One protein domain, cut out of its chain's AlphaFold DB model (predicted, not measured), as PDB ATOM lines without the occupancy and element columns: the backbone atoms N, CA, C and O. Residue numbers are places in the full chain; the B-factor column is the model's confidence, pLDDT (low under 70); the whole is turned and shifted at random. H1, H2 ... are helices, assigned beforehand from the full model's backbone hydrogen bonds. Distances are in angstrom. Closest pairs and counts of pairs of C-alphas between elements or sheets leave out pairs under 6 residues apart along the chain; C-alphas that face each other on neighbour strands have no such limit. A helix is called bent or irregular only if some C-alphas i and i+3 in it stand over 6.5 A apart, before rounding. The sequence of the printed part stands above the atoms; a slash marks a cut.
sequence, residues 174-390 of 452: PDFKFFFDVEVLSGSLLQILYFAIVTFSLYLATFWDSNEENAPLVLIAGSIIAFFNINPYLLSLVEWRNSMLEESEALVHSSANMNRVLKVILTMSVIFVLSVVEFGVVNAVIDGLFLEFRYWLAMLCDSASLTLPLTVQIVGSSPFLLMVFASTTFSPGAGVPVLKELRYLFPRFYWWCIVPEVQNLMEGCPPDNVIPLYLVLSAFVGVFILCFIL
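What this domain is: This is residues 174 to 390 of the 452 residues of the protein "Predicted protein" of Phaeodactylum tricornutum (strain CCAP 1055/1) (UniProt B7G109). Three long helices, H2, H3 and H4, form an up-and-down bundle, each running against the one before, and H5 crosses H3 and H4 at a slant. H8 and H9a pack on H5, away from the bundle. The printed part has 217 residues with nine named helices, H1 to H9, and no named strand: all helix. It is compact, with a radius of gyration of the C-alphas of 18.9 A and spans of 59 by 41 by 28 A.

How they stand to each other: H1, residues 174 to 185, is near H4, residues 256 to 285; closest C-alphas, Phe 179 and Asn 259, 7.4 A. H2, residues 189 to 207, and H3, residues 212 to 251, form a hairpin at a shallow tilt of 7 degrees; closest C-alphas, Ala 196 and Asn 229, 5.8 A. H3 and H4 form another, at 15 degrees; Gly 222 and Glu 278, 6.0 A. H5, residues 293 to 307, is the hub, touching H4 at a steep tilt of 47 degrees; Ser 275 and Leu 300, 5.6 A. H6, residues 318 to 327, only just touches H5, with 3 pairs of C-alphas within 8 A; Leu 306 and Pro 319, 5.5 A. H7, residues 337 to 345, touches H6; Ala 326 and Arg 343, 6.7 A. H9, residues 371 to 390, assigned as one helix by its hydrogen bonds, is bent, C-alphas 379 and 382 being 6.8 A apart: arms H9a, 371 to 379, and H9b, 382 to 390. H8, residues 347 to 354, and H9a form a hairpin; Pro 347 and Leu 375, 4.9 A. H9b is near H5. Every O i to N i+4 pair is within hydrogen-bond range in H2, H4, H5, H6, H8, H9a and H9b; H1 has 7 of 8, H3 30 of 36, H7 0 of 5, but 4 of 6 O i to N i+3 pairs.

Where its parts are: H1 begins at C-alpha 174 (-45.030, -32.109, 43.359); H9b ends at C-alpha 390 (-43.666, -4.334, 28.412). H3, 55.9 A long, is irregular, C-alphas 213 and 216 being 7.6 A apart, with a kink of 42 degrees near residue 241; H4 is 43.4 A long.

The domain as a whole: The printed part has no cut. The H8 to H9 link, residues 355 to 370, is long. Mean pLDDT of the printed part is 78.4; residues 187, 238 to 239, 241 to 257 and 307 to 335 are under 70.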
ATOM      1  N   PRO A 174     -43.846 -31.574  44.032       81.44
ATOM      2  CA  PRO A 174     -45.030 -32.109  43.359       81.44
ATOM      3  C   PRO A 174     -45.557 -31.235  42.215       81.44
ATOM      4  O   PRO A 174     -45.985 -31.775  41.200       81.44
ATOM      5  N   ASP A 175     -45.477 -29.905  42.331       79.06
ATOM      6  CA  ASP A 175     -45.914 -28.998  41.262       79.06
ATOM      7  C   ASP A 175     -44.996 -29.084  40.032       79.06
ATOM      8  O   ASP A 175     -45.465 -29.037  38.896       79.06
ATOM      9  N   PHE A 176     -43.686 -29.259  40.239       81.62
ATOM     10  CA  PHE A 176     -42.745 -29.489  39.139       81.62
ATOM     11  C   PHE A 176     -43.011 -30.827  38.441       81.62
ATOM     12  O   PHE A 176     -43.018 -30.894  37.212       81.62
ATOM     13  N   LYS A 177     -43.265 -31.888  39.216       82.88
ATOM     14  CA  LYS A 177     -43.615 -33.202  38.662       82.88
ATOM     15  C   LYS A 177     -44.911 -33.133  37.854       82.88
ATOM     16  O   LYS A 177     -44.958 -33.659  36.748       82.88
ATOM     17  N   PHE A 178     -45.921 -32.432  38.369       80.62
ATOM     18  CA  PHE A 178     -47.165 -32.181  37.648       80.62
ATOM     19  C   PHE A 178     -46.914 -31.465  36.314       80.62
ATOM     20  O   PHE A 178     -47.371 -31.937  35.275       80.62
ATOM     21  N   PHE A 179     -46.123 -30.384  36.318       81.69
ATOM     22  CA  PHE A 179     -45.742 -29.685  35.088       81.69
ATOM     23  C   PHE A 179     -45.063 -30.630  34.089       81.69
ATOM     24  O   PHE A 179     -45.423 -30.645  32.915       81.69
ATOM     25  N   PHE A 180     -44.106 -31.443  34.538       82.38
ATOM     26  CA  PHE A 180     -43.405 -32.390  33.673       82.38
ATOM     27  C   PHE A 180     -44.354 -33.439  33.066       82.38
ATOM     28  O   PHE A 180     -44.333 -33.670  31.855       82.38
ATOM     29  N   ASP A 181     -45.228 -34.031  33.878       78.62
ATOM     30  CA  ASP A 181     -46.171 -35.060  33.434       78.62
ATOM     31  C   ASP A 181     -47.181 -34.516  32.411       78.62
ATOM     32  O   ASP A 181     -47.494 -35.184  31.419       78.62
ATOM     33  N   VAL A 182     -47.685 -33.301  32.633       75.69
ATOM     34  CA  VAL A 182     -48.685 -32.672  31.762       75.69
ATOM     35  C   VAL A 182     -48.047 -32.112  30.493       75.69
ATOM     36  O   VAL A 182     -48.545 -32.358  29.397       75.69
ATOM     37  N   GLU A 183     -46.941 -31.378  30.615       77.69
ATOM     38  CA  GLU A 183     -46.395 -30.583  29.513       77.69
ATOM     39  C   GLU A 183     -45.313 -31.308  28.708       77.69
ATOM     40  O   GLU A 183     -45.213 -31.087  27.500       77.69
ATOM     41  N   VAL A 184     -44.510 -32.169  29.342       78.62
ATOM     42  CA  VAL A 184     -43.417 -32.889  28.666       78.62
ATOM     43  C   VAL A 184     -43.872 -34.271  28.212       78.62
ATOM     44  O   VAL A 184     -43.696 -34.611  27.044       78.62
ATOM     45  N   LEU A 185     -44.479 -35.058  29.108       77.25
ATOM     46  CA  LEU A 185     -44.871 -36.438  28.795       77.25
ATOM     47  C   LEU A 185     -46.194 -36.529  28.032       77.25
ATOM     48  O   LEU A 185     -46.304 -37.307  27.089       77.25
ATOM     49  N   SER A 186     -47.197 -35.747  28.437       70.38
ATOM     50  CA  SER A 186     -48.544 -35.794  27.840       70.38
ATOM     51  C   SER A 186     -48.786 -34.698  26.795       70.38
ATOM     52  O   SER A 186     -49.838 -34.678  26.155       70.38
ATOM     53  N   GLY A 187     -47.838 -33.770  26.646       68.44
ATOM     54  CA  GLY A 187     -47.962 -32.596  25.790       68.44
ATOM     55  C   GLY A 187     -47.646 -32.851  24.315       68.44
ATOM     56  O   GLY A 187     -47.348 -33.961  23.872       68.44
ATOM     57  N   SER A 188     -47.652 -31.769  23.534       73.38
ATOM     58  CA  SER A 188     -47.351 -31.774  22.093       73.38
ATOM     59  C   SER A 188     -45.877 -32.055  21.759       73.38
ATOM     60  O   SER A 188     -45.541 -32.270  20.594       73.38
ATOM     61  N   LEU A 189     -44.987 -32.092  22.756       81.94
ATOM     62  CA  LEU A 189     -43.539 -32.191  22.559       81.94
ATOM     63  C   LEU A 189     -43.112 -33.516  21.909       81.94
ATOM     64  O   LEU A 189     -42.265 -33.513  21.020       81.94
ATOM     65  N   LEU A 190     -43.748 -34.634  22.273       81.62
ATOM     66  CA  LEU A 190     -43.484 -35.931  21.638       81.62
ATOM     67  C   LEU A 190     -43.865 -35.943  20.152       81.62
ATOM     68  O   LEU A 190     -43.173 -36.556  19.341       81.62
ATOM     69  N   GLN A 191     -44.939 -35.243  19.779       82.00
ATOM     70  CA  GLN A 191     -45.361 -35.137  18.380       82.00
ATOM     71  C   GLN A 191     -44.356 -34.323  17.563       82.00
ATOM     72  O   GLN A 191     -44.026 -34.706  16.443       82.00
ATOM     73  N   ILE A 192     -43.829 -33.241  18.143       84.94
ATOM     74  CA  ILE A 192     -42.772 -32.426  17.531       84.94
ATOM     75  C   ILE A 192     -41.498 -33.245  17.356       84.94
ATOM     76  O   ILE A 192     -40.905 -33.212  16.285       84.94
ATOM     77  N   LEU A 193     -41.105 -34.021  18.370       87.12
ATOM     78  CA  LEU A 193     -39.941 -34.898  18.279       87.12
ATOM     79  C   LEU A 193     -40.101 -35.923  17.149       87.12
ATOM     80  O   LEU A 193     -39.194 -36.092  16.338       87.12
ATOM     81  N   TYR A 194     -41.263 -36.575  17.064       88.25
ATOM     82  CA  TYR A 194     -41.561 -37.516  15.985       88.25
ATOM     83  C   TYR A 194     -41.506 -36.844  14.605       88.25
ATOM     84  O   TYR A 194     -40.865 -37.357  13.689       88.25
ATOM     85  N   PHE A 195     -42.132 -35.673  14.459       90.19
ATOM     86  CA  PHE A 195     -42.126 -34.913  13.210       90.19
ATOM     87  C   PHE A 195     -40.710 -34.457  12.813       90.19
ATOM     88  O   PHE A 195     -40.337 -34.570  11.644       90.19
ATOM     89  N   ALA A 196     -39.886 -34.052  13.783       91.38
ATOM     90  CA  ALA A 196     -38.488 -33.684  13.569       91.38
ATOM     91  C   ALA A 196     -37.661 -34.869  13.072       91.38
ATOM     92  O   ALA A 196     -36.949 -34.742  12.079       91.38
ATOM     93  N   ILE A 197     -37.805 -36.043  13.695       93.06
ATOM     94  CA  ILE A 197     -37.110 -37.261  13.257       93.06
ATOM     95  C   ILE A 197     -37.465 -37.584  11.802       93.06
ATOM     96  O   ILE A 197     -36.570 -37.813  10.991       93.06
ATOM     97  N   VAL A 198     -38.754 -37.569  11.448       94.12
ATOM     98  CA  VAL A 198     -39.206 -37.880  10.082       94.12
ATOM     99  C   VAL A 198     -38.672 -36.861   9.073       94.12
ATOM    100  O   VAL A 198     -38.118 -37.246   8.044       94.12
ATOM    101  N   THR A 199     -38.811 -35.567   9.356       94.19
ATOM    102  CA  THR A 199     -38.426 -34.503   8.415       94.19
ATOM    103  C   THR A 199     -36.915 -34.407   8.217       94.19
ATOM    104  O   THR A 199     -36.469 -34.315   7.074       94.19
ATOM    105  N   PHE A 200     -36.111 -34.516   9.280       94.38
ATOM    106  CA  PHE A 200     -34.651 -34.546   9.150       94.38
ATOM    107  C   PHE A 200     -34.138 -35.849   8.519       94.38
ATOM    108  O   PHE A 200     -33.149 -35.816   7.793       94.38
ATOM    109  N   SER A 201     -34.828 -36.982   8.702       93.88
ATOM    110  CA  SER A 201     -34.489 -38.222   7.982       93.88
ATOM    111  C   SER A 201     -34.737 -38.093   6.476       93.88
ATOM    112  O   SER A 201     -33.910 -38.519   5.674       93.88
ATOM    113  N   LEU A 202     -35.854 -37.472   6.080       93.75
ATOM    114  CA  LEU A 202     -36.139 -37.178   4.671       93.75
ATOM    115  C   LEU A 202     -35.133 -36.191   4.084       93.75
ATOM    116  O   LEU A 202     -34.699 -36.369   2.950       93.75
ATOM    117  N   TYR A 203     -34.737 -35.179   4.855       93.50
ATOM    118  CA  TYR A 203     -33.688 -34.249   4.458       93.50
ATOM    119  C   TYR A 203     -32.366 -34.967   4.189       93.50
ATOM    120  O   TYR A 203     -31.808 -34.800   3.108       93.50
ATOM    121  N   LEU A 204     -31.912 -35.811   5.126       92.94
ATOM    122  CA  LEU A 204     -30.701 -36.616   4.956       92.94
ATOM    123  C   LEU A 204     -30.784 -37.456   3.684       92.94
ATOM    124  O   LEU A 204     -29.865 -37.422   2.882       92.94
ATOM    125  N   ALA A 205     -31.901 -38.150   3.458       92.12
ATOM    126  CA  ALA A 205     -32.086 -38.976   2.264       92.12
ATOM    127  C   ALA A 205     -32.119 -38.169   0.954       92.12
ATOM    128  O   ALA A 205     -31.737 -38.689  -0.091       92.12
ATOM    129  N   THR A 206     -32.597 -36.922   0.994       91.56
ATOM    130  CA  THR A 206     -32.755 -36.075  -0.199       91.56
ATOM    131  C   THR A 206     -31.451 -35.402  -0.595       91.56
ATOM    132  O   THR A 206     -31.152 -35.306  -1.781       91.56
ATOM    133  N   PHE A 207     -30.702 -34.908   0.389       90.75
ATOM    134  CA  PHE A 207     -29.510 -34.111   0.139       90.75
ATOM    135  C   PHE A 207     -28.209 -34.888   0.328       90.75
ATOM    136  O   PHE A 207     -27.169 -34.306   0.067       90.75
ATOM    137  N   TRP A 208     -28.237 -36.156   0.751       91.88
ATOM    138  CA  TRP A 208     -27.036 -36.968   0.990       91.88
ATOM    139  C   TRP A 208     -25.946 -36.762  -0.067       91.88
ATOM    140  O   TRP A 208     -26.235 -36.866  -1.260       91.88
ATOM    141  N   ASP A 209     -24.709 -36.530   0.384       88.50
ATOM    142  CA  ASP A 209     -23.538 -36.355  -0.488       88.50
ATOM    143  C   ASP A 209     -23.709 -35.180  -1.478       88.50
ATOM    144  O   ASP A 209     -23.428 -35.273  -2.674       88.50
ATOM    145  N   SER A 210     -24.259 -34.060  -0.990       87.25
ATOM    146  CA  SER A 210     -24.427 -32.850  -1.798       87.25
ATOM    147  C   SER A 210     -23.087 -32.155  -2.007       87.25
ATOM    148  O   SER A 210     -22.390 -31.845  -1.046       87.25
ATOM    149  N   ASN A 211     -22.789 -31.798  -3.258       84.88
ATOM    150  CA  ASN A 211     -21.621 -30.978  -3.597       84.88
ATOM    151  C   ASN A 211     -21.603 -29.634  -2.843       84.88
ATOM    152  O   ASN A 211     -22.653 -29.027  -2.614       84.88
ATOM    153  N   GLU A 212     -20.399 -29.118  -2.574       81.31
ATOM    154  CA  GLU A 212     -20.171 -27.834  -1.886       81.31
ATOM    155  C   GLU A 212     -20.857 -26.641  -2.579       81.31
ATOM    156  O   GLU A 212     -21.384 -25.766  -1.900       81.31
ATOM    157  N   GLU A 213     -20.972 -26.650  -3.912       81.06
ATOM    158  CA  GLU A 213     -21.681 -25.607  -4.682       81.06
ATOM    159  C   GLU A 213     -23.176 -25.493  -4.302       81.06
ATOM    160  O   GLU A 213     -23.798 -24.439  -4.441       81.06
ATOM    161  N   ASN A 214     -23.774 -26.577  -3.792       82.38
ATOM    162  CA  ASN A 214     -25.164 -26.604  -3.332       82.38
ATOM    163  C   ASN A 214     -25.302 -26.290  -1.834       82.38
ATOM    164  O   ASN A 214     -26.426 -26.272  -1.319       82.38
ATOM    165  N   ALA A 215     -24.204 -26.010  -1.126       79.62
ATOM    166  CA  ALA A 215     -24.210 -25.743   0.308       79.62
ATOM    167  C   ALA A 215     -25.227 -24.666   0.743       79.62
ATOM    168  O   ALA A 215     -25.934 -24.892   1.730       79.62
ATOM    169  N   PRO A 216     -25.418 -23.549   0.009       80.44
ATOM    170  CA  PRO A 216     -26.439 -22.558   0.358       80.44
ATOM    171  C   PRO A 216     -27.872 -23.110   0.319       80.44
ATOM    172  O   PRO A 216     -28.696 -22.759   1.164       80.44
ATOM    173  N   LEU A 217     -28.184 -23.994  -0.637       81.94
ATOM    174  CA  LEU A 217     -29.509 -24.613  -0.770       81.94
ATOM    175  C   LEU A 217     -29.772 -25.606   0.361       81.94
ATOM    176  O   LEU A 217     -30.857 -25.612   0.944       81.94
ATOM    177  N   VAL A 218     -28.762 -26.408   0.691       86.19
ATOM    178  CA  VAL A 218     -28.796 -27.379   1.787       86.19
ATOM    179  C   VAL A 218     -29.007 -26.660   3.126       86.19
ATOM    180  O   VAL A 218     -29.871 -27.069   3.908       86.19
ATOM    181  N   LEU A 219     -28.320 -25.532   3.355       83.81
ATOM    182  CA  LEU A 219     -28.519 -24.671   4.527       83.81
ATOM    183  C   LEU A 219     -29.946 -24.108   4.606       83.81
ATOM    184  O   LEU A 219     -30.594 -24.228   5.645       83.81
ATOM    185  N   ILE A 220     -30.472 -23.540   3.511       82.25
ATOM    186  CA  ILE A 220     -31.849 -23.011   3.473       82.25
ATOM    187  C   ILE A 220     -32.856 -24.109   3.808       82.25
ATOM    188  O   ILE A 220     -33.764 -23.891   4.613       82.25
ATOM    189  N   ALA A 221     -32.716 -25.274   3.179       85.44
ATOM    190  CA  ALA A 221     -33.621 -26.391   3.389       85.44
ATOM    191  C   ALA A 221     -33.583 -26.876   4.849       85.44
ATOM    192  O   ALA A 221     -34.644 -27.102   5.432       85.44
ATOM    193  N   GLY A 222     -32.394 -26.943   5.463       86.62
ATOM    194  CA  GLY A 222     -32.220 -27.290   6.876       86.62
ATOM    195  C   GLY A 222     -32.968 -26.328   7.802       86.62
ATOM    196  O   GLY A 222     -33.793 -26.762   8.608       86.62
ATOM    197  N   SER A 223     -32.789 -25.020   7.607       83.44
ATOM    198  CA  SER A 223     -33.443 -24.009   8.448       83.44
ATOM    199  C   SER A 223     -34.947 -23.904   8.226       83.44
ATOM    200  O   SER A 223     -35.695 -23.627   9.164       83.44
ATOM    201  N   ILE A 224     -35.434 -24.147   7.004       83.81
ATOM    202  CA  ILE A 224     -36.877 -24.235   6.736       83.81
ATOM    203  C   ILE A 224     -37.479 -25.414   7.507       83.81
ATOM    204  O   ILE A 224     -38.523 -25.264   8.146       83.81
ATOM    205  N   ILE A 225     -36.820 -26.572   7.486       88.62
ATOM    206  CA  ILE A 225     -37.268 -27.755   8.225       88.62
ATOM    207  C   ILE A 225     -37.237 -27.489   9.733       88.62
ATOM    208  O   ILE A 225     -38.226 -27.764  10.413       88.62
ATOM    209  N   ALA A 226     -36.164 -26.899  10.263       87.69
ATOM    210  CA  ALA A 226     -36.077 -26.521  11.675       87.69
ATOM    211  C   ALA A 226     -37.223 -25.573  12.083       87.69
ATOM    212  O   ALA A 226     -37.913 -25.817  13.077       87.69
ATOM    213  N   PHE A 227     -37.510 -24.554  11.265       82.62
ATOM    214  CA  PHE A 227     -38.624 -23.630  11.487       82.62
ATOM    215  C   PHE A 227     -39.982 -24.347  11.532       82.62
ATOM    216  O   PHE A 227     -40.756 -24.138  12.470       82.62
ATOM    217  N   PHE A 228     -40.279 -25.220  10.565       84.56
ATOM    218  CA  PHE A 228     -41.551 -25.951  10.531       84.56
ATOM    219  C   PHE A 228     -41.697 -26.981  11.657       84.56
ATOM    220  O   PHE A 228     -42.824 -27.284  12.043       84.56
ATOM    221  N   ASN A 229     -40.593 -27.473  12.220       87.06
ATOM    222  CA  ASN A 229     -40.623 -28.318  13.412       87.06
ATOM    223  C   ASN A 229     -40.945 -27.523  14.688       87.06
ATOM    224  O   ASN A 229     -41.683 -28.004  15.546       87.06
ATOM    225  N   ILE A 230     -40.447 -26.288  14.811       82.19
ATOM    226  CA  ILE A 230     -40.676 -25.437  15.993       82.19
ATOM    227  C   ILE A 230     -42.050 -24.755  15.948       82.19
ATOM    228  O   ILE A 230     -42.710 -24.600  16.976       82.19
ATOM    229  N   ASN A 231     -42.505 -24.327  14.771       78.62
ATOM    230  CA  ASN A 231     -43.667 -23.448  14.638       78.62
ATOM    231  C   ASN A 231     -44.977 -24.006  15.253       78.62
ATOM    232  O   ASN A 231     -45.648 -23.261  15.973       78.62
ATOM    233  N   PRO A 232     -45.342 -25.297  15.088       77.81
ATOM    234  CA  PRO A 232     -46.514 -25.867  15.757       77.81
ATOM    235  C   PRO A 232     -46.452 -25.743  17.287       77.81
ATOM    236  O   PRO A 232     -47.464 -25.453  17.929       77.81
ATOM    237  N   TYR A 233     -45.258 -25.895  17.873       79.06
ATOM    238  CA  TYR A 233     -45.055 -25.704  19.308       79.06
ATOM    239  C   TYR A 233     -45.357 -24.265  19.724       79.06
ATOM    240  O   TYR A 233     -46.097 -24.042  20.679       79.06
ATOM    241  N   LEU A 234     -44.839 -23.285  18.982       76.31
ATOM    242  CA  LEU A 234     -45.032 -21.865  19.286       76.31
ATOM    243  C   LEU A 234     -46.495 -21.437  19.173       76.31
ATOM    244  O   LEU A 234     -46.976 -20.693  20.025       76.31
ATOM    245  N   LEU A 235     -47.222 -21.943  18.174       73.75
ATOM    246  CA  LEU A 235     -48.659 -21.692  18.055       73.75
ATOM    247  C   LEU A 235     -49.418 -22.240  19.272       73.75
ATOM    248  O   LEU A 235     -50.281 -21.549  19.817       73.75
ATOM    249  N   SER A 236     -49.025 -23.418  19.771       73.56
ATOM    250  CA  SER A 236     -49.614 -23.991  20.988       73.56
ATOM    251  C   SER A 236     -49.330 -23.170  22.254       73.56
ATOM    252  O   SER A 236     -50.107 -23.235  23.203       73.56
ATOM    253  N   LEU A 237     -48.277 -22.336  22.287       72.62
ATOM    254  CA  LEU A 237     -47.953 -21.504  23.458       72.62
ATOM    255  C   LEU A 237     -49.003 -20.421  23.736       72.62
ATOM    256  O   LEU A 237     -49.191 -20.033  24.891       72.62
ATOM    257  N   VAL A 238     -49.679 -19.912  22.702       66.69
ATOM    258  CA  VAL A 238     -50.710 -18.875  22.873       66.69
ATOM    259  C   VAL A 238     -51.946 -19.461  23.547       66.69
ATOM    260  O   VAL A 238     -52.438 -18.900  24.528       66.69
ATOM    261  N   GLU A 239     -52.402 -20.611  23.056       66.62
ATOM    262  CA  GLU A 239     -53.500 -21.371  23.656       66.62
ATOM    263  C   GLU A 239     -53.128 -21.835  25.065       66.62
ATOM    264  O   GLU A 239     -53.902 -21.659  26.008       66.62
ATOM    265  N   TRP A 240     -51.892 -22.315  25.230       71.06
ATOM    266  CA  TRP A 240     -51.342 -22.695  26.522       71.06
ATOM    267  C   TRP A 240     -51.386 -21.541  27.518       71.06
ATOM    268  O   TRP A 240     -51.807 -21.753  28.646       71.06
ATOM    269  N   ARG A 241     -51.003 -20.315  27.140       67.94
ATOM    270  CA  ARG A 241     -50.986 -19.174  28.071       67.94
ATOM    271  C   ARG A 241     -52.374 -18.870  28.627       67.94
ATOM    272  O   ARG A 241     -52.493 -18.610  29.822       67.94
ATOM    273  N   ASN A 242     -53.384 -18.857  27.762       66.62
ATOM    274  CA  ASN A 242     -54.755 -18.564  28.174       66.62
ATOM    275  C   ASN A 242     -55.286 -19.699  29.051       66.62
ATOM    276  O   ASN A 242     -55.711 -19.459  30.177       66.62
ATOM    277  N   SER A 243     -55.124 -20.941  28.595       67.00
ATOM    278  CA  SER A 243     -55.599 -22.099  29.340       67.00
ATOM    279  C   SER A 243     -54.843 -22.319  30.656       67.00
ATOM    280  O   SER A 243     -55.431 -22.760  31.630       67.00
ATOM    281  N   MET A 244     -53.548 -21.996  30.723       68.62
ATOM    282  CA  MET A 244     -52.751 -22.124  31.946       68.62
ATOM    283  C   MET A 244     -53.117 -21.066  32.985       68.62
ATOM    284  O   MET A 244     -53.050 -21.343  34.176       68.62
ATOM    285  N   LEU A 245     -53.479 -19.853  32.557       64.94
ATOM    286  CA  LEU A 245     -54.000 -18.835  33.469       64.94
ATOM    287  C   LEU A 245     -55.286 -19.337  34.128       64.94
ATOM    288  O   LEU A 245     -55.331 -19.418  35.353       64.94
ATOM    289  N   GLU A 246     -56.246 -19.773  33.315       65.62
ATOM    290  CA  GLU A 246     -57.523 -20.337  33.768       65.62
ATOM    291  C   GLU A 246     -57.322 -21.564  34.673       65.62
ATOM    292  O   GLU A 246     -57.910 -21.647  35.749       65.62
ATOM    293  N   GLU A 247     -56.434 -22.483  34.293       66.56
ATOM    294  CA  GLU A 247     -56.127 -23.688  35.068       66.56
ATOM    295  C   GLU A 247     -55.402 -23.368  36.382       66.56
ATOM    296  O   GLU A 247     -55.727 -23.945  37.416       66.56
ATOM    297  N   SER A 248     -54.434 -22.445  36.379       64.56
ATOM    298  CA  SER A 248     -53.719 -22.043  37.600       64.56
ATOM    299  C   SER A 248     -54.635 -21.337  38.600       64.56
ATOM    300  O   SER A 248     -54.498 -21.540  39.806       64.56
ATOM    301  N   GLU A 249     -55.601 -20.558  38.104       66.56
ATOM    302  CA  GLU A 249     -56.646 -19.942  38.919       66.56
ATOM    303  C   GLU A 249     -57.616 -20.999  39.462       66.56
ATOM    304  O   GLU A 249     -57.921 -20.986  40.653       66.56
ATOM    305  N   ALA A 250     -58.041 -21.954  38.628       61.88
ATOM    306  CA  ALA A 250     -58.963 -23.021  39.018       61.88
ATOM    307  C   ALA A 250     -58.347 -24.019  40.011       61.88
ATOM    308  O   ALA A 250     -59.009 -24.447  40.953       61.88
ATOM    309  N   LEU A 251     -57.080 -24.390  39.820       66.50
ATOM    310  CA  LEU A 251     -56.401 -25.383  40.651       66.50
ATOM    311  C   LEU A 251     -55.782 -24.802  41.925       66.50
ATOM    312  O   LEU A 251     -55.290 -25.562  42.764       66.50
ATOM    313  N   VAL A 252     -55.762 -23.469  42.058       68.19
ATOM    314  CA  VAL A 252     -55.207 -22.766  43.226       68.19
ATOM    315  C   VAL A 252     -53.788 -23.281  43.561       68.19
ATOM    316  O   VAL A 252     -53.381 -23.373  44.716       68.19
ATOM    317  N   HIS A 253     -53.030 -23.680  42.533       66.56
ATOM    318  CA  HIS A 253     -51.686 -24.253  42.649       66.56
ATOM    319  C   HIS A 253     -50.683 -23.396  41.875       66.56
ATOM    320  O   HIS A 253     -51.083 -22.447  41.209       66.56
ATOM    321  N   SER A 254     -49.396 -23.731  42.034       59.09
ATOM    322  CA  SER A 254     -48.180 -23.112  41.483       59.09
ATOM    323  C   SER A 254     -48.357 -21.771  40.765       59.09
ATOM    324  O   SER A 254     -49.039 -21.663  39.748       59.09
ATOM    325  N   SER A 255     -47.684 -20.725  41.269       61.06
ATOM    326  CA  SER A 255     -47.808 -19.383  40.692       61.06
ATOM    327  C   SER A 255     -47.725 -19.448  39.163       61.06
ATOM    328  O   SER A 255     -46.789 -20.039  38.621       61.06
ATOM    329  N   ALA A 256     -48.681 -18.841  38.451       65.94
ATOM    330  CA  ALA A 256     -48.658 -18.770  36.987       65.94
ATOM    331  C   ALA A 256     -47.285 -18.306  36.454       65.94
ATOM    332  O   ALA A 256     -46.881 -18.639  35.342       65.94
ATOM    333  N   ASN A 257     -46.536 -17.569  37.277       69.44
ATOM    334  CA  ASN A 257     -45.157 -17.175  37.039       69.44
ATOM    335  C   ASN A 257     -44.173 -18.355  36.973       69.44
ATOM    336  O   ASN A 257     -43.369 -18.383  36.048       69.44
ATOM    337  N   MET A 258     -44.237 -19.331  37.884       76.31
ATOM    338  CA  MET A 258     -43.387 -20.530  37.839       76.31
ATOM    339  C   MET A 258     -43.589 -21.288  36.526       76.31
ATOM    340  O   MET A 258     -42.623 -21.562  35.819       76.31
ATOM    341  N   ASN A 259     -44.842 -21.554  36.154       76.69
ATOM    342  CA  ASN A 259     -45.144 -22.274  34.917       76.69
ATOM    343  C   ASN A 259     -44.723 -21.487  33.681       76.69
ATOM    344  O   ASN A 259     -44.204 -22.070  32.736       76.69
ATOM    345  N   ARG A 260     -44.866 -20.154  33.690       76.00
ATOM    346  CA  ARG A 260     -44.317 -19.299  32.626       76.00
ATOM    347  C   ARG A 260     -42.804 -19.451  32.507       76.00
ATOM    348  O   ARG A 260     -42.317 -19.605  31.394       76.00
ATOM    349  N   VAL A 261     -42.071 -19.437  33.621       78.38
ATOM    350  CA  VAL A 261     -40.611 -19.609  33.617       78.38
ATOM    351  C   VAL A 261     -40.232 -20.991  33.085       78.38
ATOM    352  O   VAL A 261     -39.435 -21.079  32.154       78.38
ATOM    353  N   LEU A 262     -40.849 -22.059  33.597       82.81
ATOM    354  CA  LEU A 262     -40.598 -23.427  33.134       82.81
ATOM    355  C   LEU A 262     -40.922 -23.600  31.646       82.81
ATOM    356  O   LEU A 262     -40.152 -24.219  30.915       82.81
ATOM    357  N   LYS A 263     -42.012 -22.998  31.160       82.62
ATOM    358  CA  LYS A 263     -42.384 -23.046  29.741       82.62
ATOM    359  C   LYS A 263     -41.415 -22.258  28.858       82.62
ATOM    360  O   LYS A 263     -41.112 -22.710  27.755       82.62
ATOM    361  N   VAL A 264     -40.890 -21.123  29.327       80.81
ATOM    362  CA  VAL A 264     -39.828 -20.377  28.625       80.81
ATOM    363  C   VAL A 264     -38.552 -21.212  28.543       80.81
ATOM    364  O   VAL A 264     -37.999 -21.350  27.455       80.81
ATOM    365  N   ILE A 265     -38.129 -21.833  29.650       84.12
ATOM    366  CA  ILE A 265     -36.966 -22.735  29.680       84.12
ATOM    367  C   ILE A 265     -37.166 -23.899  28.702       84.12
ATOM    368  O   ILE A 265     -36.272 -24.197  27.909       84.12
ATOM    369  N   LEU A 266     -38.350 -24.519  28.699       85.94
ATOM    370  CA  LEU A 266     -38.681 -25.613  27.789       85.94
ATOM    371  C   LEU A 266     -38.646 -25.164  26.322       85.94
ATOM    372  O   LEU A 266     -38.072 -25.849  25.485       85.94
ATOM    373  N   THR A 267     -39.203 -23.991  26.011       83.81
ATOM    374  CA  THR A 267     -39.193 -23.426  24.650       83.81
ATOM    375  C   THR A 267     -37.771 -23.169  24.161       83.81
ATOM    376  O   THR A 267     -37.426 -23.571  23.053       83.81
ATOM    377  N   MET A 268     -36.922 -22.571  25.003       83.56
ATOM    378  CA  MET A 268     -35.508 -22.364  24.680       83.56
ATOM    379  C   MET A 268     -34.766 -23.688  24.490       83.56
ATOM    380  O   MET A 268     -33.964 -23.812  23.569       83.56
ATOM    381  N   SER A 269     -35.070 -24.692  25.316       87.62
ATOM    382  CA  SER A 269     -34.469 -26.027  25.212       87.62
ATOM    383  C   SER A 269     -34.840 -26.713  23.895       87.62
ATOM    384  O   SER A 269     -33.980 -27.313  23.261       87.62
ATOM    385  N   VAL A 270     -36.093 -26.587  23.443       88.00
ATOM    386  CA  VAL A 270     -36.545 -27.132  22.151       88.00
ATOM    387  C   VAL A 270     -35.829 -26.453  20.980       88.00
ATOM    388  O   VAL A 270     -35.331 -27.149  20.100       88.00
ATOM    389  N   ILE A 271     -35.726 -25.118  20.986       87.75
ATOM    390  CA  ILE A 271     -35.001 -24.363  19.946       87.75
ATOM    391  C   ILE A 271     -33.526 -24.786  19.907       87.75
ATOM    392  O   ILE A 271     -32.985 -25.030  18.833       87.75
ATOM    393  N   PHE A 272     -32.892 -24.921  21.075       90.44
ATOM    394  CA  PHE A 272     -31.499 -25.346  21.191       90.44
ATOM    395  C   PHE A 272     -31.273 -26.768  20.663       90.44
ATOM    396  O   PHE A 272     -30.352 -27.003  19.889       90.44
ATOM    397  N   VAL A 273     -32.112 -27.732  21.052       91.56
ATOM    398  CA  VAL A 273     -31.974 -29.121  20.583       91.56
ATOM    399  C   VAL A 273     -32.164 -29.199  19.070       91.56
ATOM    400  O   VAL A 273     -31.380 -29.861  18.393       91.56
ATOM    401  N   LEU A 274     -33.163 -28.501  18.525       91.12
ATOM    402  CA  LEU A 274     -33.413 -28.509  17.086       91.12
ATOM    403  C   LEU A 274     -32.297 -27.824  16.293       91.12
ATOM    404  O   LEU A 274     -31.950 -28.337  15.234       91.12
ATOM    405  N   SER A 275     -31.673 -26.761  16.812       91.62
ATOM    406  CA  SER A 275     -30.518 -26.145  16.141       91.62
ATOM    407  C   SER A 275     -29.279 -27.046  16.155       91.62
ATOM    408  O   SER A 275     -28.513 -27.061  15.195       91.62
ATOM    409  N   VAL A 276     -29.076 -27.834  17.217       92.25
ATOM    410  CA  VAL A 276     -27.998 -28.836  17.272       92.25
ATOM    411  C   VAL A 276     -28.250 -29.966  16.271       92.25
ATOM    412  O   VAL A 276     -27.322 -30.382  15.577       92.25
ATOM    413  N   VAL A 277     -29.493 -30.447  16.166       93.00
ATOM    414  CA  VAL A 277     -29.874 -31.471  15.179       93.00
ATOM    415  C   VAL A 277     -29.698 -30.943  13.755       93.00
ATOM    416  O   VAL A 277     -29.066 -31.615  12.945       93.00
ATOM    417  N   GLU A 278     -30.193 -29.738  13.467       92.12
ATOM    418  CA  GLU A 278     -30.012 -29.062  12.178       92.12
ATOM    419  C   GLU A 278     -28.528 -28.965  11.813       92.12
ATOM    420  O   GLU A 278     -28.126 -29.418  10.746       92.12
ATOM    421  N   PHE A 279     -27.699 -28.458  12.728       92.31
ATOM    422  CA  PHE A 279     -26.261 -28.320  12.517       92.31
ATOM    423  C   PHE A 279     -25.565 -29.656  12.237       92.31
ATOM    424  O   PHE A 279     -24.722 -29.740  11.344       92.31
ATOM    425  N   GLY A 280     -25.911 -30.710  12.979       91.62
ATOM    426  CA  GLY A 280     -25.353 -32.044  12.757       91.62
ATOM    427  C   GLY A 280     -25.753 -32.622  11.400       91.62
ATOM    428  O   GLY A 280     -24.915 -33.166  10.689       91.62
ATOM    429  N   VAL A 281     -27.021 -32.463  11.021       91.50
ATOM    430  CA  VAL A 281     -27.580 -32.997   9.776       91.50
ATOM    431  C   VAL A 281     -27.066 -32.242   8.545       91.50
ATOM    432  O   VAL A 281     -26.705 -32.881   7.561       91.50
ATOM    433  N   VAL A 282     -26.952 -30.912   8.605       89.88
ATOM    434  CA  VAL A 282     -26.334 -30.098   7.542       89.88
ATOM    435  C   VAL A 282     -24.877 -30.511   7.324       89.88
ATOM    436  O   VAL A 282     -24.457 -30.732   6.191       89.88
ATOM    437  N   ASN A 283     -24.104 -30.654   8.404       89.38
ATOM    438  CA  ASN A 283     -22.700 -31.051   8.304       89.38
ATOM    439  C   ASN A 283     -22.525 -32.489   7.809       89.38
ATOM    440  O   ASN A 283     -21.559 -32.763   7.109       89.38
ATOM    441  N   ALA A 284     -23.451 -33.394   8.132       88.88
ATOM    442  CA  ALA A 284     -23.424 -34.762   7.620       88.88
ATOM    443  C   ALA A 284     -23.671 -34.840   6.103       88.88
ATOM    444  O   ALA A 284     -23.304 -35.826   5.478       88.88
ATOM    445  N   VAL A 285     -24.317 -33.825   5.527       89.06
ATOM    446  CA  VAL A 285     -24.703 -33.790   4.114       89.06
ATOM    447  C   VAL A 285     -23.644 -33.140   3.216       89.06
ATOM    448  O   VAL A 285     -23.549 -33.513   2.050       89.06
ATOM    449  N   ILE A 286     -22.875 -32.182   3.744       84.75
ATOM    450  CA  ILE A 286     -21.864 -31.397   3.007       84.75
ATOM    451  C   ILE A 286     -20.460 -31.653   3.589       84.75
ATOM    452  O   ILE A 286     -19.694 -30.718   3.819       84.75
ATOM    453  N   ASP A 287     -20.155 -32.901   3.955       81.38
ATOM    454  CA  ASP A 287     -18.834 -33.342   4.444       81.38
ATOM    455  C   ASP A 287     -18.160 -32.423   5.491       81.38
ATOM    456  O   ASP A 287     -16.943 -32.242   5.535       81.38
ATOM    457  N   GLY A 288     -18.953 -31.846   6.399       76.94
ATOM    458  CA  GLY A 288     -18.448 -31.043   7.513       76.94
ATOM    459  C   GLY A 288     -17.957 -29.636   7.156       76.94
ATOM    460  O   GLY A 288     -17.270 -29.021   7.977       76.94
ATOM    461  N   LEU A 289     -18.331 -29.083   5.998       75.94
ATOM    462  CA  LEU A 289     -17.947 -27.726   5.571       75.94
ATOM    463  C   LEU A 289     -18.229 -26.636   6.631       75.94
ATOM    464  O   LEU A 289     -17.507 -25.644   6.724       75.94
ATOM    465  N   PHE A 290     -19.249 -26.828   7.473       79.12
ATOM    466  CA  PHE A 290     -19.691 -25.868   8.487       79.12
ATOM    467  C   PHE A 290     -19.388 -26.306   9.927       79.12
ATOM    468  O   PHE A 290     -20.086 -25.890  10.847       79.12
ATOM    469  N   LEU A 291     -18.349 -27.112  10.166       81.38
ATOM    470  CA  LEU A 291     -18.000 -27.627  11.505       81.38
ATOM    471  C   LEU A 291     -17.654 -26.548  12.546       81.38
ATOM    472  O   LEU A 291     -17.667 -26.816  13.750       81.38
ATOM    473  N   GLU A 292     -17.334 -25.326  12.122       85.62
ATOM    474  CA  GLU A 292     -16.993 -24.257  13.055       85.62
ATOM    475  C   GLU A 292     -18.196 -23.781  13.885       85.62
ATOM    476  O   GLU A 292     -19.295 -23.543  13.380       85.62
ATOM    477  N   PHE A 293     -17.943 -23.501  15.167       85.25
ATOM    478  CA  PHE A 293     -18.947 -23.020  16.122       85.25
ATOM    479  C   PHE A 293     -19.713 -21.771  15.648       85.25
ATOM    480  O   PHE A 293     -20.888 -21.601  15.972       85.25
ATOM    481  N   ARG A 294     -19.072 -20.901  14.852       85.62
ATOM    482  CA  ARG A 294     -19.701 -19.686  14.312       85.62
ATOM    483  C   ARG A 294     -20.930 -19.982  13.445       85.62
ATOM    484  O   ARG A 294     -21.868 -19.191  13.466       85.62
ATOM    485  N   TYR A 295     -20.950 -21.112  12.734       86.19
ATOM    486  CA  TYR A 295     -22.074 -21.498  11.878       86.19
ATOM    487  C   TYR A 295     -23.254 -22.008  12.702       86.19
ATOM    488  O   TYR A 295     -24.382 -21.583  12.467       86.19
ATOM    489  N   TRP A 296     -22.992 -22.825  13.726       90.12
ATOM    490  CA  TRP A 296     -24.029 -23.230  14.677       90.12
ATOM    491  C   TRP A 296     -24.637 -22.019  15.396       90.12
ATOM    492  O   TRP A 296     -25.858 -21.905  15.496       90.12
ATOM    493  N   LEU A 297     -23.798 -21.079  15.851       88.88
ATOM    494  CA  LEU A 297     -24.270 -19.852  16.494       88.88
ATOM    495  C   LEU A 297     -25.155 -19.027  15.547       88.88
ATOM    496  O   LEU A 297     -26.190 -18.519  15.973       88.88
ATOM    497  N   ALA A 298     -24.787 -18.931  14.267       87.06
ATOM    498  CA  ALA A 298     -25.585 -18.252  13.252       87.06
ATOM    499  C   ALA A 298     -26.948 -18.919  13.019       87.06
ATOM    500  O   ALA A 298     -27.961 -18.220  13.033       87.06
ATOM    501  N   MET A 299     -26.995 -20.252  12.912       88.25
ATOM    502  CA  MET A 299     -28.243 -21.020  12.793       88.25
ATOM    503  C   MET A 299     -29.143 -20.855  14.026       88.25
ATOM    504  O   MET A 299     -30.350 -20.632  13.903       88.25
ATOM    505  N   LEU A 300     -28.558 -20.908  15.229       89.12
ATOM    506  CA  LEU A 300     -29.284 -20.695  16.480       89.12
ATOM    507  C   LEU A 300     -29.861 -19.275  16.550       89.12
ATOM    508  O   LEU A 300     -31.028 -19.115  16.897       89.12
ATOM    509  N   CYS A 301     -29.069 -18.251  16.222       87.38
ATOM    510  CA  CYS A 301     -29.509 -16.856  16.222       87.38
ATOM    511  C   CYS A 301     -30.587 -16.579  15.163       87.38
ATOM    512  O   CYS A 301     -31.543 -15.862  15.467       87.38
ATOM    513  N   ASP A 302     -30.484 -17.162  13.963       82.19
ATOM    514  CA  ASP A 302     -31.526 -17.071  12.929       82.19
ATOM    515  C   ASP A 302     -32.838 -17.681  13.443       82.19
ATOM    516  O   ASP A 302     -33.848 -16.979  13.568       82.19
ATOM    517  N   SER A 303     -32.793 -18.942  13.883       81.31
ATOM    518  CA  SER A 303     -33.949 -19.664  14.425       81.31
ATOM    519  C   SER A 303     -34.566 -18.969  15.642       81.31
ATOM    520  O   SER A 303     -35.785 -18.812  15.718       81.31
ATOM    521  N   ALA A 304     -33.755 -18.490  16.585       80.50
ATOM    522  CA  ALA A 304     -34.229 -17.762  17.760       80.50
ATOM    523  C   ALA A 304     -34.894 -16.429  17.377       80.50
ATOM    524  O   ALA A 304     -35.951 -16.083  17.901       80.50
ATOM    525  N   SER A 305     -34.336 -15.683  16.423       77.94
ATOM    526  CA  SER A 305     -34.902 -14.392  16.011       77.94
ATOM    527  C   SER A 305     -36.241 -14.508  15.287       77.94
ATOM    528  O   SER A 305     -37.091 -13.629  15.420       77.94
ATOM    529  N   LEU A 306     -36.465 -15.618  14.580       70.94
ATOM    530  CA  LEU A 306     -37.735 -15.915  13.919       70.94
ATOM    531  C   LEU A 306     -38.823 -16.368  14.902       70.94
ATOM    532  O   LEU A 306     -40.005 -16.317  14.568       70.94
ATOM    533  N   THR A 307     -38.439 -16.797  16.108       69.44
ATOM    534  CA  THR A 307     -39.327 -17.498  17.050       69.44
ATOM    535  C   THR A 307     -39.603 -16.719  18.339       69.44
ATOM    536  O   THR A 307     -40.712 -16.778  18.869       69.44
ATOM    537  N   LEU A 308     -38.638 -15.941  18.835       63.72
ATOM    538  CA  LEU A 308     -38.726 -15.218  20.106       63.72
ATOM    539  C   LEU A 308     -39.557 -13.923  20.137       63.72
ATOM    540  O   LEU A 308     -40.036 -13.595  21.225       63.72
ATOM    541  N   PRO A 309     -39.771 -13.155  19.047       54.31
ATOM    542  CA  PRO A 309     -40.386 -11.843  19.212       54.31
ATOM    543  C   PRO A 309     -41.883 -11.840  19.587       54.31
ATOM    544  O   PRO A 309     -42.407 -10.759  19.838       54.31
ATOM    545  N   LEU A 310     -42.622 -12.963  19.629       52.41
ATOM    546  CA  LEU A 310     -44.082 -12.883  19.446       52.41
ATOM    547  C   LEU A 310     -44.958 -13.727  20.376       52.41
ATOM    548  O   LEU A 310     -45.434 -14.807  20.050       52.41
ATOM    549  N   THR A 311     -45.341 -13.108  21.490       46.56
ATOM    550  CA  THR A 311     -46.453 -13.528  22.358       46.56
ATOM    551  C   THR A 311     -47.857 -13.115  21.854       46.56
ATOM    552  O   THR A 311     -48.816 -13.168  22.633       46.56
ATOM    553  N   VAL A 312     -48.014 -12.669  20.595       46.84
ATOM    554  CA  VAL A 312     -49.296 -12.177  20.035       46.84
ATOM    555  C   VAL A 312     -49.653 -12.899  18.727       46.84
ATOM    556  O   VAL A 312     -48.956 -12.792  17.721       46.84
ATOM    557  N   GLN A 313     -50.788 -13.602  18.759       45.25
ATOM    558  CA  GLN A 313     -51.290 -14.583  17.782       45.25
ATOM    559  C   GLN A 313     -51.380 -14.086  16.324       45.25
ATOM    560  O   GLN A 313     -51.147 -14.857  15.404       45.25
ATOM    561  N   ILE A 314     -51.674 -12.802  16.099       42.78
ATOM    562  CA  ILE A 314     -51.839 -12.223  14.747       42.78
ATOM    563  C   ILE A 314     -50.488 -11.898  14.094       42.78
ATOM    564  O   ILE A 314     -50.377 -11.813  12.875       42.78
ATOM    565  N   VAL A 315     -49.439 -11.749  14.899       48.88
ATOM    566  CA  VAL A 315     -48.114 -11.353  14.422       48.88
ATOM    567  C   VAL A 315     -47.197 -12.570  14.305       48.88
ATOM    568  O   VAL A 315     -46.176 -12.454  13.647       48.88
ATOM    569  N   GLY A 316     -47.551 -13.739  14.867       50.16
ATOM    570  CA  GLY A 316     -46.705 -14.946  14.976       50.16
ATOM    571  C   GLY A 316     -46.065 -15.441  13.670       50.16
ATOM    572  O   GLY A 316     -44.926 -15.890  13.678       50.16
ATOM    573  N   SER A 317     -46.758 -15.297  12.538       51.91
ATOM    574  CA  SER A 317     -46.243 -15.623  11.198       51.91
ATOM    575  C   SER A 317     -45.547 -14.448  10.497       51.91
ATOM    576  O   SER A 317     -44.950 -14.618   9.434       51.91
ATOM    577  N   SER A 318     -45.600 -13.249  11.079       57.44
ATOM    578  CA  SER A 318     -45.041 -12.034  10.491       57.44
ATOM    579  C   SER A 318     -43.512 -12.021  10.410       57.44
ATOM    580  O   SER A 318     -43.046 -11.506   9.406       57.44
ATOM    581  N   PRO A 319     -42.703 -12.604  11.326       59.97
ATOM    582  CA  PRO A 319     -41.250 -12.626  11.166       59.97
ATOM    583  C   PRO A 319     -40.842 -13.492   9.986       59.97
ATOM    584  O   PRO A 319     -39.948 -13.111   9.248       59.97
ATOM    585  N   PHE A 320     -41.541 -14.607   9.752       61.59
ATOM    586  CA  PHE A 320     -41.327 -15.442   8.573       61.59
ATOM    587  C   PHE A 320     -41.724 -14.706   7.284       61.59
ATOM    588  O   PHE A 320     -40.939 -14.662   6.341       61.59
ATOM    589  N   LEU A 321     -42.897 -14.061   7.248       63.59
ATOM    590  CA  LEU A 321     -43.341 -13.285   6.081       63.59
ATOM    591  C   LEU A 321     -42.465 -12.049   5.824       63.59
ATOM    592  O   LEU A 321     -42.136 -11.766   4.675       63.59
ATOM    593  N   LEU A 322     -42.051 -11.342   6.877       64.06
ATOM    594  CA  LEU A 322     -41.116 -10.218   6.815       64.06
ATOM    595  C   LEU A 322     -39.728 -10.681   6.398       64.06
ATOM    596  O   LEU A 322     -39.077  -9.970   5.649       64.06
ATOM    597  N   MET A 323     -39.291 -11.863   6.826       65.00
ATOM    598  CA  MET A 323     -38.027 -12.454   6.401       65.00
ATOM    599  C   MET A 323     -38.067 -12.829   4.920       65.00
ATOM    600  O   MET A 323     -37.143 -12.477   4.197       65.00
ATOM    601  N   VAL A 324     -39.141 -13.457   4.429       65.69
ATOM    602  CA  VAL A 324     -39.305 -13.726   2.989       65.69
ATOM    603  C   VAL A 324     -39.334 -12.411   2.208       65.69
ATOM    604  O   VAL A 324     -38.630 -12.272   1.210       65.69
ATOM    605  N   PHE A 325     -40.069 -11.412   2.694       63.66
ATOM    606  CA  PHE A 325     -40.145 -10.097   2.063       63.66
ATOM    607  C   PHE A 325     -38.787  -9.372   2.054       63.66
ATOM    608  O   PHE A 325     -38.367  -8.856   1.020       63.66
ATOM    609  N   ALA A 326     -38.057  -9.388   3.170       63.44
ATOM    610  CA  ALA A 326     -36.749  -8.753   3.324       63.44
ATOM    611  C   ALA A 326     -35.607  -9.564   2.698       63.44
ATOM    612  O   ALA A 326     -34.572  -8.994   2.387       63.44
ATOM    613  N   SER A 327     -35.781 -10.859   2.421       63.91
ATOM    614  CA  SER A 327     -34.770 -11.644   1.698       63.91
ATOM    615  C   SER A 327     -34.491 -11.072   0.305       63.91
ATOM    616  O   SER A 327     -33.363 -11.116  -0.181       63.91
ATOM    617  N   THR A 328     -35.490 -10.413  -0.294       63.69
ATOM    618  CA  THR A 328     -35.345  -9.696  -1.568       63.69
ATOM    619  C   THR A 328     -34.481  -8.431  -1.470       63.69
ATOM    620  O   THR A 328     -34.069  -7.902  -2.498       63.69
ATOM    621  N   THR A 329     -34.170  -7.940  -0.261       62.69
ATOM    622  CA  THR A 329     -33.337  -6.742  -0.033       62.69
ATOM    623  C   THR A 329     -31.862  -7.066   0.232       62.69
ATOM    624  O   THR A 329     -31.042  -6.156   0.397       62.69
ATOM    625  N   PHE A 330     -31.508  -8.355   0.255       68.19
ATOM    626  CA  PHE A 330     -30.145  -8.834   0.496       68.19
ATOM    627  C   PHE A 330     -29.265  -8.783  -0.768       68.19
ATOM    628  O   PHE A 330     -28.054  -8.594  -0.664       68.19
ATOM    629  N   SER A 331     -29.881  -8.873  -1.954       62.53
ATOM    630  CA  SER A 331     -29.195  -8.880  -3.253       62.53
ATOM    631  C   SER A 331     -28.877  -7.466  -3.783       62.53
ATOM    632  O   SER A 331     -29.720  -6.562  -3.687       62.53
ATOM    633  N   PRO A 332     -27.724  -7.276  -4.459       59.78
ATOM    634  CA  PRO A 332     -27.408  -6.083  -5.235       59.78
ATOM    635  C   PRO A 332     -28.530  -5.750  -6.228       59.78
ATOM    636  O   PRO A 332     -29.066  -6.631  -6.897       59.78
ATOM    637  N   GLY A 333     -28.912  -4.472  -6.311       62.19
ATOM    638  CA  GLY A 333     -29.921  -3.985  -7.266       62.19
ATOM    639  C   GLY A 333     -31.395  -4.326  -6.974       62.19
ATOM    640  O   GLY A 333     -32.262  -3.792  -7.659       62.19
ATOM    641  N   ALA A 334     -31.706  -5.142  -5.960       64.56
ATOM    642  CA  ALA A 334     -33.080  -5.522  -5.605       64.56
ATOM    643  C   ALA A 334     -33.617  -4.753  -4.380       64.56
ATOM    644  O   ALA A 334     -32.865  -4.421  -3.470       64.56
ATOM    645  N   GLY A 335     -34.925  -4.475  -4.327       66.56
ATOM    646  CA  GLY A 335     -35.587  -3.832  -3.178       66.56
ATOM    647  C   GLY A 335     -35.587  -2.292  -3.177       66.56
ATOM    648  O   GLY A 335     -34.975  -1.635  -4.017       66.56
ATOM    649  N   VAL A 336     -36.315  -1.697  -2.224       75.38
ATOM    650  CA  VAL A 336     -36.456  -0.233  -2.067       75.38
ATOM    651  C   VAL A 336     -35.313   0.306  -1.190       75.38
ATOM    652  O   VAL A 336     -35.114  -0.252  -0.110       75.38
ATOM    653  N   PRO A 337     -34.607   1.399  -1.561       75.19
ATOM    654  CA  PRO A 337     -33.422   1.888  -0.839       75.19
ATOM    655  C   PRO A 337     -33.612   2.066   0.675       75.19
ATOM    656  O   PRO A 337     -32.767   1.649   1.452       75.19
ATOM    657  N   VAL A 338     -34.755   2.604   1.110       76.62
ATOM    658  CA  VAL A 338     -35.061   2.790   2.543       76.62
ATOM    659  C   VAL A 338     -35.327   1.459   3.257       76.62
ATOM    660  O   VAL A 338     -34.973   1.296   4.420       76.62
ATOM    661  N   LEU A 339     -35.929   0.484   2.568       72.00
ATOM    662  CA  LEU A 339     -36.206  -0.841   3.132       72.00
ATOM    663  C   LEU A 339     -34.961  -1.737   3.160       72.00
ATOM    664  O   LEU A 339     -34.923  -2.679   3.947       72.00
ATOM    665  N   LYS A 340     -33.940  -1.445   2.342       75.19
ATOM    666  CA  LYS A 340     -32.658  -2.165   2.377       75.19
ATOM    667  C   LYS A 340     -31.966  -2.031   3.723       75.19
ATOM    668  O   LYS A 340     -31.471  -3.026   4.232       75.19
ATOM    669  N   GLU A 341     -32.000  -0.853   4.336       80.75
ATOM    670  CA  GLU A 341     -31.359  -0.607   5.636       80.75
ATOM    671  C   GLU A 341     -31.951  -1.463   6.770       80.75
ATOM    672  O   GLU A 341     -31.275  -1.765   7.751       80.75
ATOM    673  N   LEU A 342     -33.193  -1.942   6.627       75.94
ATOM    674  CA  LEU A 342     -33.812  -2.830   7.614       75.94
ATOM    675  C   LEU A 342     -33.154  -4.217   7.666       75.94
ATOM    676  O   LEU A 342     -33.327  -4.918   8.662       75.94
ATOM    677  N   ARG A 343     -32.372  -4.622   6.649       78.38
ATOM    678  CA  ARG A 343     -31.688  -5.929   6.623       78.38
ATOM    679  C   ARG A 343     -30.734  -6.125   7.801       78.38
ATOM    680  O   ARG A 343     -30.634  -7.231   8.318       78.38
ATOM    681  N   TYR A 344     -30.117  -5.044   8.283       82.38
ATOM    682  CA  TYR A 344     -29.188  -5.067   9.417       82.38
ATOM    683  C   TYR A 344     -29.858  -5.398  10.759       82.38
ATOM    684  O   TYR A 344     -29.162  -5.656  11.741       82.38
ATOM    685  N   LEU A 345     -31.195  -5.403  10.820       78.88
ATOM    686  CA  LEU A 345     -31.952  -5.799  12.008       78.88
ATOM    687  C   LEU A 345     -32.147  -7.318  12.116       78.88
ATOM    688  O   LEU A 345     -32.557  -7.789  13.174       78.88
ATOM    689  N   PHE A 346     -31.868  -8.083  11.055       80.38
ATOM    690  CA  PHE A 346     -32.141  -9.518  11.005       80.38
ATOM    691  C   PHE A 346     -30.846 -10.340  11.070       80.38
ATOM    692  O   PHE A 346     -29.976 -10.159  10.215       80.38
ATOM    693  N   PRO A 347     -30.731 -11.312  11.996       84.94
ATOM    694  CA  PRO A 347     -29.583 -12.223  12.066       84.94
ATOM    695  C   PRO A 347     -29.302 -12.951  10.760       84.94
ATOM    696  O   PRO A 347     -28.143 -13.146  10.409       84.94
ATOM    697  N   ARG A 348     -30.354 -13.277  10.001       83.25
ATOM    698  CA  ARG A 348     -30.255 -13.913   8.687       83.25
ATOM    699  C   ARG A 348     -29.299 -13.193   7.739       83.25
ATOM    700  O   ARG A 348     -28.536 -13.852   7.048       83.25
ATOM    701  N   PHE A 349     -29.308 -11.859   7.716       84.50
ATOM    702  CA  PHE A 349     -28.396 -11.080   6.873       84.50
ATOM    703  C   PHE A 349     -26.931 -11.352   7.237       84.50
ATOM    704  O   PHE A 349     -26.115 -11.644   6.367       84.50
ATOM    705  N   TYR A 350     -26.612 -11.320   8.531       86.44
ATOM    706  CA  TYR A 350     -25.262 -11.601   9.014       86.44
ATOM    707  C   TYR A 350     -24.880 -13.058   8.795       86.44
ATOM    708  O   TYR A 350     -23.741 -13.319   8.433       86.44
ATOM    709  N   TRP A 351     -25.819 -13.995   8.944       85.25
ATOM    710  CA  TRP A 351     -25.584 -15.399   8.627       85.25
ATOM    711  C   TRP A 351     -25.169 -15.583   7.161       85.25
ATOM    712  O   TRP A 351     -24.144 -16.209   6.900       85.25
ATOM    713  N   TRP A 352     -25.869 -14.939   6.221       84.69
ATOM    714  CA  TRP A 352     -25.511 -14.946   4.798       84.69
ATOM    715  C   TRP A 352     -24.144 -14.326   4.494       84.69
ATOM    716  O   TRP A 352     -23.473 -14.767   3.566       84.69
ATOM    717  N   CYS A 353     -23.696 -13.357   5.293       85.88
ATOM    718  CA  CYS A 353     -22.351 -12.795   5.180       85.88
ATOM    719  C   CYS A 353     -21.236 -13.738   5.678       85.88
ATOM    720  O   CYS A 353     -20.080 -13.482   5.366       85.88
ATOM    721  N   ILE A 354     -21.553 -14.799   6.439       85.00
ATOM    722  CA  ILE A 354     -20.577 -15.806   6.917       85.00
ATOM    723  C   ILE A 354     -20.484 -16.995   5.942       85.00
ATOM    724  O   ILE A 354     -19.480 -17.710   5.924       85.00
ATOM    725  N   VAL A 355     -21.534 -17.251   5.152       82.38
ATOM    726  CA  VAL A 355     -21.567 -18.384   4.217       82.38
ATOM    727  C   VAL A 355     -20.620 -18.108   3.037       82.38
ATOM    728  O   VAL A 355     -20.799 -17.099   2.343       82.38
ATOM    729  N   PRO A 356     -19.627 -18.988   2.786       75.44
ATOM    730  CA  PRO A 356     -18.734 -18.874   1.636       75.44
ATOM    731  C   PRO A 356     -19.527 -18.823   0.325       75.44
ATOM    732  O   PRO A 356     -20.624 -19.366   0.244       75.44
ATOM    733  N   GLU A 357     -18.986 -18.152  -0.694       75.44
ATOM    734  CA  GLU A 357     -19.615 -17.913  -2.012       75.44
ATOM    735  C   GLU A 357     -20.837 -16.980  -2.000       75.44
ATOM    736  O   GLU A 357     -20.946 -16.109  -2.866       75.44
ATOM    737  N   VAL A 358     -21.703 -17.067  -0.987       77.94
ATOM    738  CA  VAL A 358     -22.867 -16.180  -0.838       77.94
ATOM    739  C   VAL A 358     -22.460 -14.786  -0.382       77.94
ATOM    740  O   VAL A 358     -23.038 -13.809  -0.850       77.94
ATOM    741  N   GLN A 359     -21.418 -14.659   0.445       80.25
ATOM    742  CA  GLN A 359     -20.878 -13.362   0.874       80.25
ATOM    743  C   GLN A 359     -20.596 -12.416  -0.312       80.25
ATOM    744  O   GLN A 359     -20.880 -11.223  -0.229       80.25
ATOM    745  N   ASN A 360     -20.111 -12.946  -1.440       78.19
ATOM    746  CA  ASN A 360     -19.804 -12.164  -2.647       78.19
ATOM    747  C   ASN A 360     -21.057 -11.661  -3.384       78.19
ATOM    748  O   ASN A 360     -20.983 -10.715  -4.167       78.19
ATOM    749  N   LEU A 361     -22.202 -12.300  -3.144       77.94
ATOM    750  CA  LEU A 361     -23.504 -11.941  -3.699       77.94
ATOM    751  C   LEU A 361     -24.284 -10.992  -2.783       77.94
ATOM    752  O   LEU A 361     -25.370 -10.556  -3.156       77.94
ATOM    753  N   MET A 362     -23.759 -10.677  -1.598       79.81
ATOM    754  CA  MET A 362     -24.424  -9.861  -0.586       79.81
ATOM    755  C   MET A 362     -23.897  -8.423  -0.603       79.81
ATOM    756  O   MET A 362     -22.697  -8.166  -0.662       79.81
ATOM    757  N   GLU A 363     -24.804  -7.453  -0.516       80.00
ATOM    758  CA  GLU A 363     -24.440  -6.037  -0.439       80.00
ATOM    759  C   GLU A 363     -24.292  -5.588   1.026       80.00
ATOM    760  O   GLU A 363     -25.208  -5.760   1.830       80.00
ATOM    761  N   GLY A 364     -23.171  -4.938   1.367       82.62
ATOM    762  CA  GLY A 364     -22.983  -4.288   2.671       82.62
ATOM    763  C   GLY A 364     -22.606  -5.223   3.825       82.62
ATOM    764  O   GLY A 364     -22.907  -4.906   4.976       82.62
ATOM    765  N   CYS A 365     -21.971  -6.365   3.546       85.50
ATOM    766  CA  CYS A 365     -21.457  -7.232   4.604       85.50
ATOM    767  C   CYS A 365     -20.378  -6.511   5.434       85.50
ATOM    768  O   CYS A 365     -19.438  -5.948   4.862       85.50
ATOM    769  N   PRO A 366     -20.497  -6.500   6.773       86.25
ATOM    770  CA  PRO A 366     -19.474  -5.926   7.630       86.25
ATOM    771  C   PRO A 366     -18.233  -6.838   7.685       86.25
ATOM    772  O   PRO A 366     -18.307  -7.997   7.279       86.25
ATOM    773  N   PRO A 367     -17.092  -6.342   8.195       85.94
ATOM    774  CA  PRO A 367     -15.858  -7.124   8.289       85.94
ATOM    775  C   PRO A 367     -16.015  -8.407   9.127       85.94
ATOM    776  O   PRO A 367     -16.669  -8.385  10.171       85.94
ATOM    777  N   ASP A 368     -15.361  -9.504   8.727       81.38
ATOM    778  CA  ASP A 368     -15.536 -10.848   9.315       81.38
ATOM    779  C   ASP A 368     -15.357 -10.915  10.841       81.38
ATOM    780  O   ASP A 368     -16.017 -11.697  11.526       81.38
ATOM    781  N   ASN A 369     -14.495 -10.065  11.400       84.25
ATOM    782  CA  ASN A 369     -14.226 -10.007  12.837       84.25
ATOM    783  C   ASN A 369     -15.389  -9.439  13.670       84.25
ATOM    784  O   ASN A 369     -15.456  -9.704  14.869       84.25
ATOM    785  N   VAL A 370     -16.296  -8.663  13.066       87.69
ATOM    786  CA  VAL A 370     -17.441  -8.043  13.757       87.69
ATOM    787  C   VAL A 370     -18.778  -8.710  13.429       87.69
ATOM    788  O   VAL A 370     -19.751  -8.485  14.150       87.69
ATOM    789  N   ILE A 371     -18.839  -9.573  12.404       86.38
ATOM    790  CA  ILE A 371     -20.073 -10.277  12.017       86.38
ATOM    791  C   ILE A 371     -20.701 -11.050  13.196       86.38
ATOM    792  O   ILE A 371     -21.898 -10.864  13.429       86.38
ATOM    793  N   PRO A 372     -19.959 -11.851  13.995       87.06
ATOM    794  CA  PRO A 372     -20.563 -12.612  15.093       87.06
ATOM    795  C   PRO A 372     -21.209 -11.719  16.160       87.06
ATOM    796  O   PRO A 372     -22.248 -12.067  16.717       87.06
ATOM    797  N   LEU A 373     -20.628 -10.544  16.424       87.62
ATOM    798  CA  LEU A 373     -21.184  -9.585  17.375       87.62
ATOM    799  C   LEU A 373     -22.512  -9.013  16.864       87.62
ATOM    800  O   LEU A 373     -23.492  -8.981  17.608       87.62
ATOM    801  N   TYR A 374     -22.568  -8.592  15.598       88.31
ATOM    802  CA  TYR A 374     -23.792  -8.044  15.011       88.31
ATOM    803  C   TYR A 374     -24.895  -9.090  14.835       88.31
ATOM    804  O   TYR A 374     -26.069  -8.782  15.052       88.31
ATOM    805  N   LEU A 375     -24.533 -10.336  14.527       88.88
ATOM    806  CA  LEU A 375     -25.445 -11.479  14.524       88.88
ATOM    807  C   LEU A 375     -26.126 -11.643  15.894       88.88
ATOM    808  O   LEU A 375     -27.352 -11.714  15.979       88.88
ATOM    809  N   VAL A 376     -25.345 -11.657  16.977       87.75
ATOM    810  CA  VAL A 376     -25.886 -11.801  18.334       87.75
ATOM    811  C   VAL A 376     -26.738 -10.587  18.711       87.75
ATOM    812  O   VAL A 376     -27.863 -10.749  19.179       87.75
ATOM    813  N   LEU A 377     -26.249  -9.367  18.465       87.62
ATOM    814  CA  LEU A 377     -26.991  -8.141  18.770       87.62
ATOM    815  C   LEU A 377     -28.336  -8.088  18.038       87.62
ATOM    816  O   LEU A 377     -29.354  -7.811  18.671       87.62
ATOM    817  N   SER A 378     -28.357  -8.402  16.740       85.00
ATOM    818  CA  SER A 378     -29.589  -8.437  15.942       85.00
ATOM    819  C   SER A 378     -30.571  -9.509  16.427       85.00
ATOM    820  O   SER A 378     -31.773  -9.253  16.466       85.00
ATOM    821  N   ALA A 379     -30.087 -10.656  16.918       82.69
ATOM    822  CA  ALA A 379     -30.951 -11.694  17.488       82.69
ATOM    823  C   ALA A 379     -31.669 -11.220  18.765       82.69
ATOM    824  O   ALA A 379     -32.809 -11.612  19.025       82.69
ATOM    825  N   PHE A 380     -31.044 -10.322  19.534       83.38
ATOM    826  CA  PHE A 380     -31.625  -9.744  20.747       83.38
ATOM    827  C   PHE A 380     -32.506  -8.511  20.510       83.38
ATOM    828  O   PHE A 380     -33.243  -8.128  21.422       83.38
ATOM    829  N   VAL A 381     -32.505  -7.907  19.315       81.19
ATOM    830  CA  VAL A 381     -33.334  -6.720  19.015       81.19
ATOM    831  C   VAL A 381     -34.816  -6.996  19.282       81.19
ATOM    832  O   VAL A 381     -35.487  -6.183  19.919       81.19
ATOM    833  N   GLY A 382     -35.326  -8.163  18.873       72.06
ATOM    834  CA  GLY A 382     -36.719  -8.549  19.127       72.06
ATOM    835  C   GLY A 382     -37.055  -8.623  20.621       72.06
ATOM    836  O   GLY A 382     -38.086  -8.107  21.058       72.06
ATOM    837  N   VAL A 383     -36.150  -9.191  21.424       74.44
ATOM    838  CA  VAL A 383     -36.290  -9.271  22.887       74.44
ATOM    839  C   VAL A 383     -36.238  -7.878  23.517       74.44
ATOM    840  O   VAL A 383     -37.042  -7.564  24.393       74.44
ATOM    841  N   PHE A 384     -35.337  -7.014  23.050       78.75
ATOM    842  CA  PHE A 384     -35.224  -5.639  23.527       78.75
ATOM    843  C   PHE A 384     -36.503  -4.832  23.264       78.75
ATOM    844  O   PHE A 384     -37.025  -4.194  24.180       78.75
ATOM    845  N   ILE A 385     -37.057  -4.913  22.048       75.75
ATOM    846  CA  ILE A 385     -38.324  -4.259  21.687       75.75
ATOM    847  C   ILE A 385     -39.463  -4.768  22.581       75.75
ATOM    848  O   ILE A 385     -40.247  -3.969  23.096       75.75
ATOM    849  N   LEU A 386     -39.534  -6.080  22.821       71.75
ATOM    850  CA  LEU A 386     -40.533  -6.668  23.713       71.75
ATOM    851  C   LEU A 386     -40.403  -6.125  25.144       71.75
ATOM    852  O   LEU A 386     -41.393  -5.682  25.728       71.75
ATOM    853  N   CYS A 387     -39.191  -6.114  25.702       75.44
ATOM    854  CA  CYS A 387     -38.914  -5.562  27.027       75.44
ATOM    855  C   CYS A 387     -39.307  -4.083  27.121       75.44
ATOM    856  O   CYS A 387     -39.903  -3.668  28.115       75.44
ATOM    857  N   PHE A 388     -39.038  -3.302  26.073       78.44
ATOM    858  CA  PHE A 388     -39.407  -1.893  25.997       78.44
ATOM    859  C   PHE A 388     -40.932  -1.692  25.991       78.44
ATOM    860  O   PHE A 388     -41.456  -0.916  26.793       78.44
ATOM    861  N   ILE A 389     -41.668  -2.448  25.165       76.06
ATOM    862  CA  ILE A 389     -43.142  -2.411  25.117       76.06
ATOM    863  C   ILE A 389     -43.744  -2.815  26.471       76.06
ATOM    864  O   ILE A 389     -44.647  -2.145  26.979       76.06
ATOM    865  N   LEU A 390     -43.230  -3.885  27.087       73.75
ATOM    866  CA  LEU A 390     -43.666  -4.334  28.412       73.75
ATOM    867  C   LEU A 390     -43.351  -3.296  29.500       73.75
ATOM    868  O   LEU A 390     -44.163  -3.095  30.405       73.75
TER     869      LEU A 390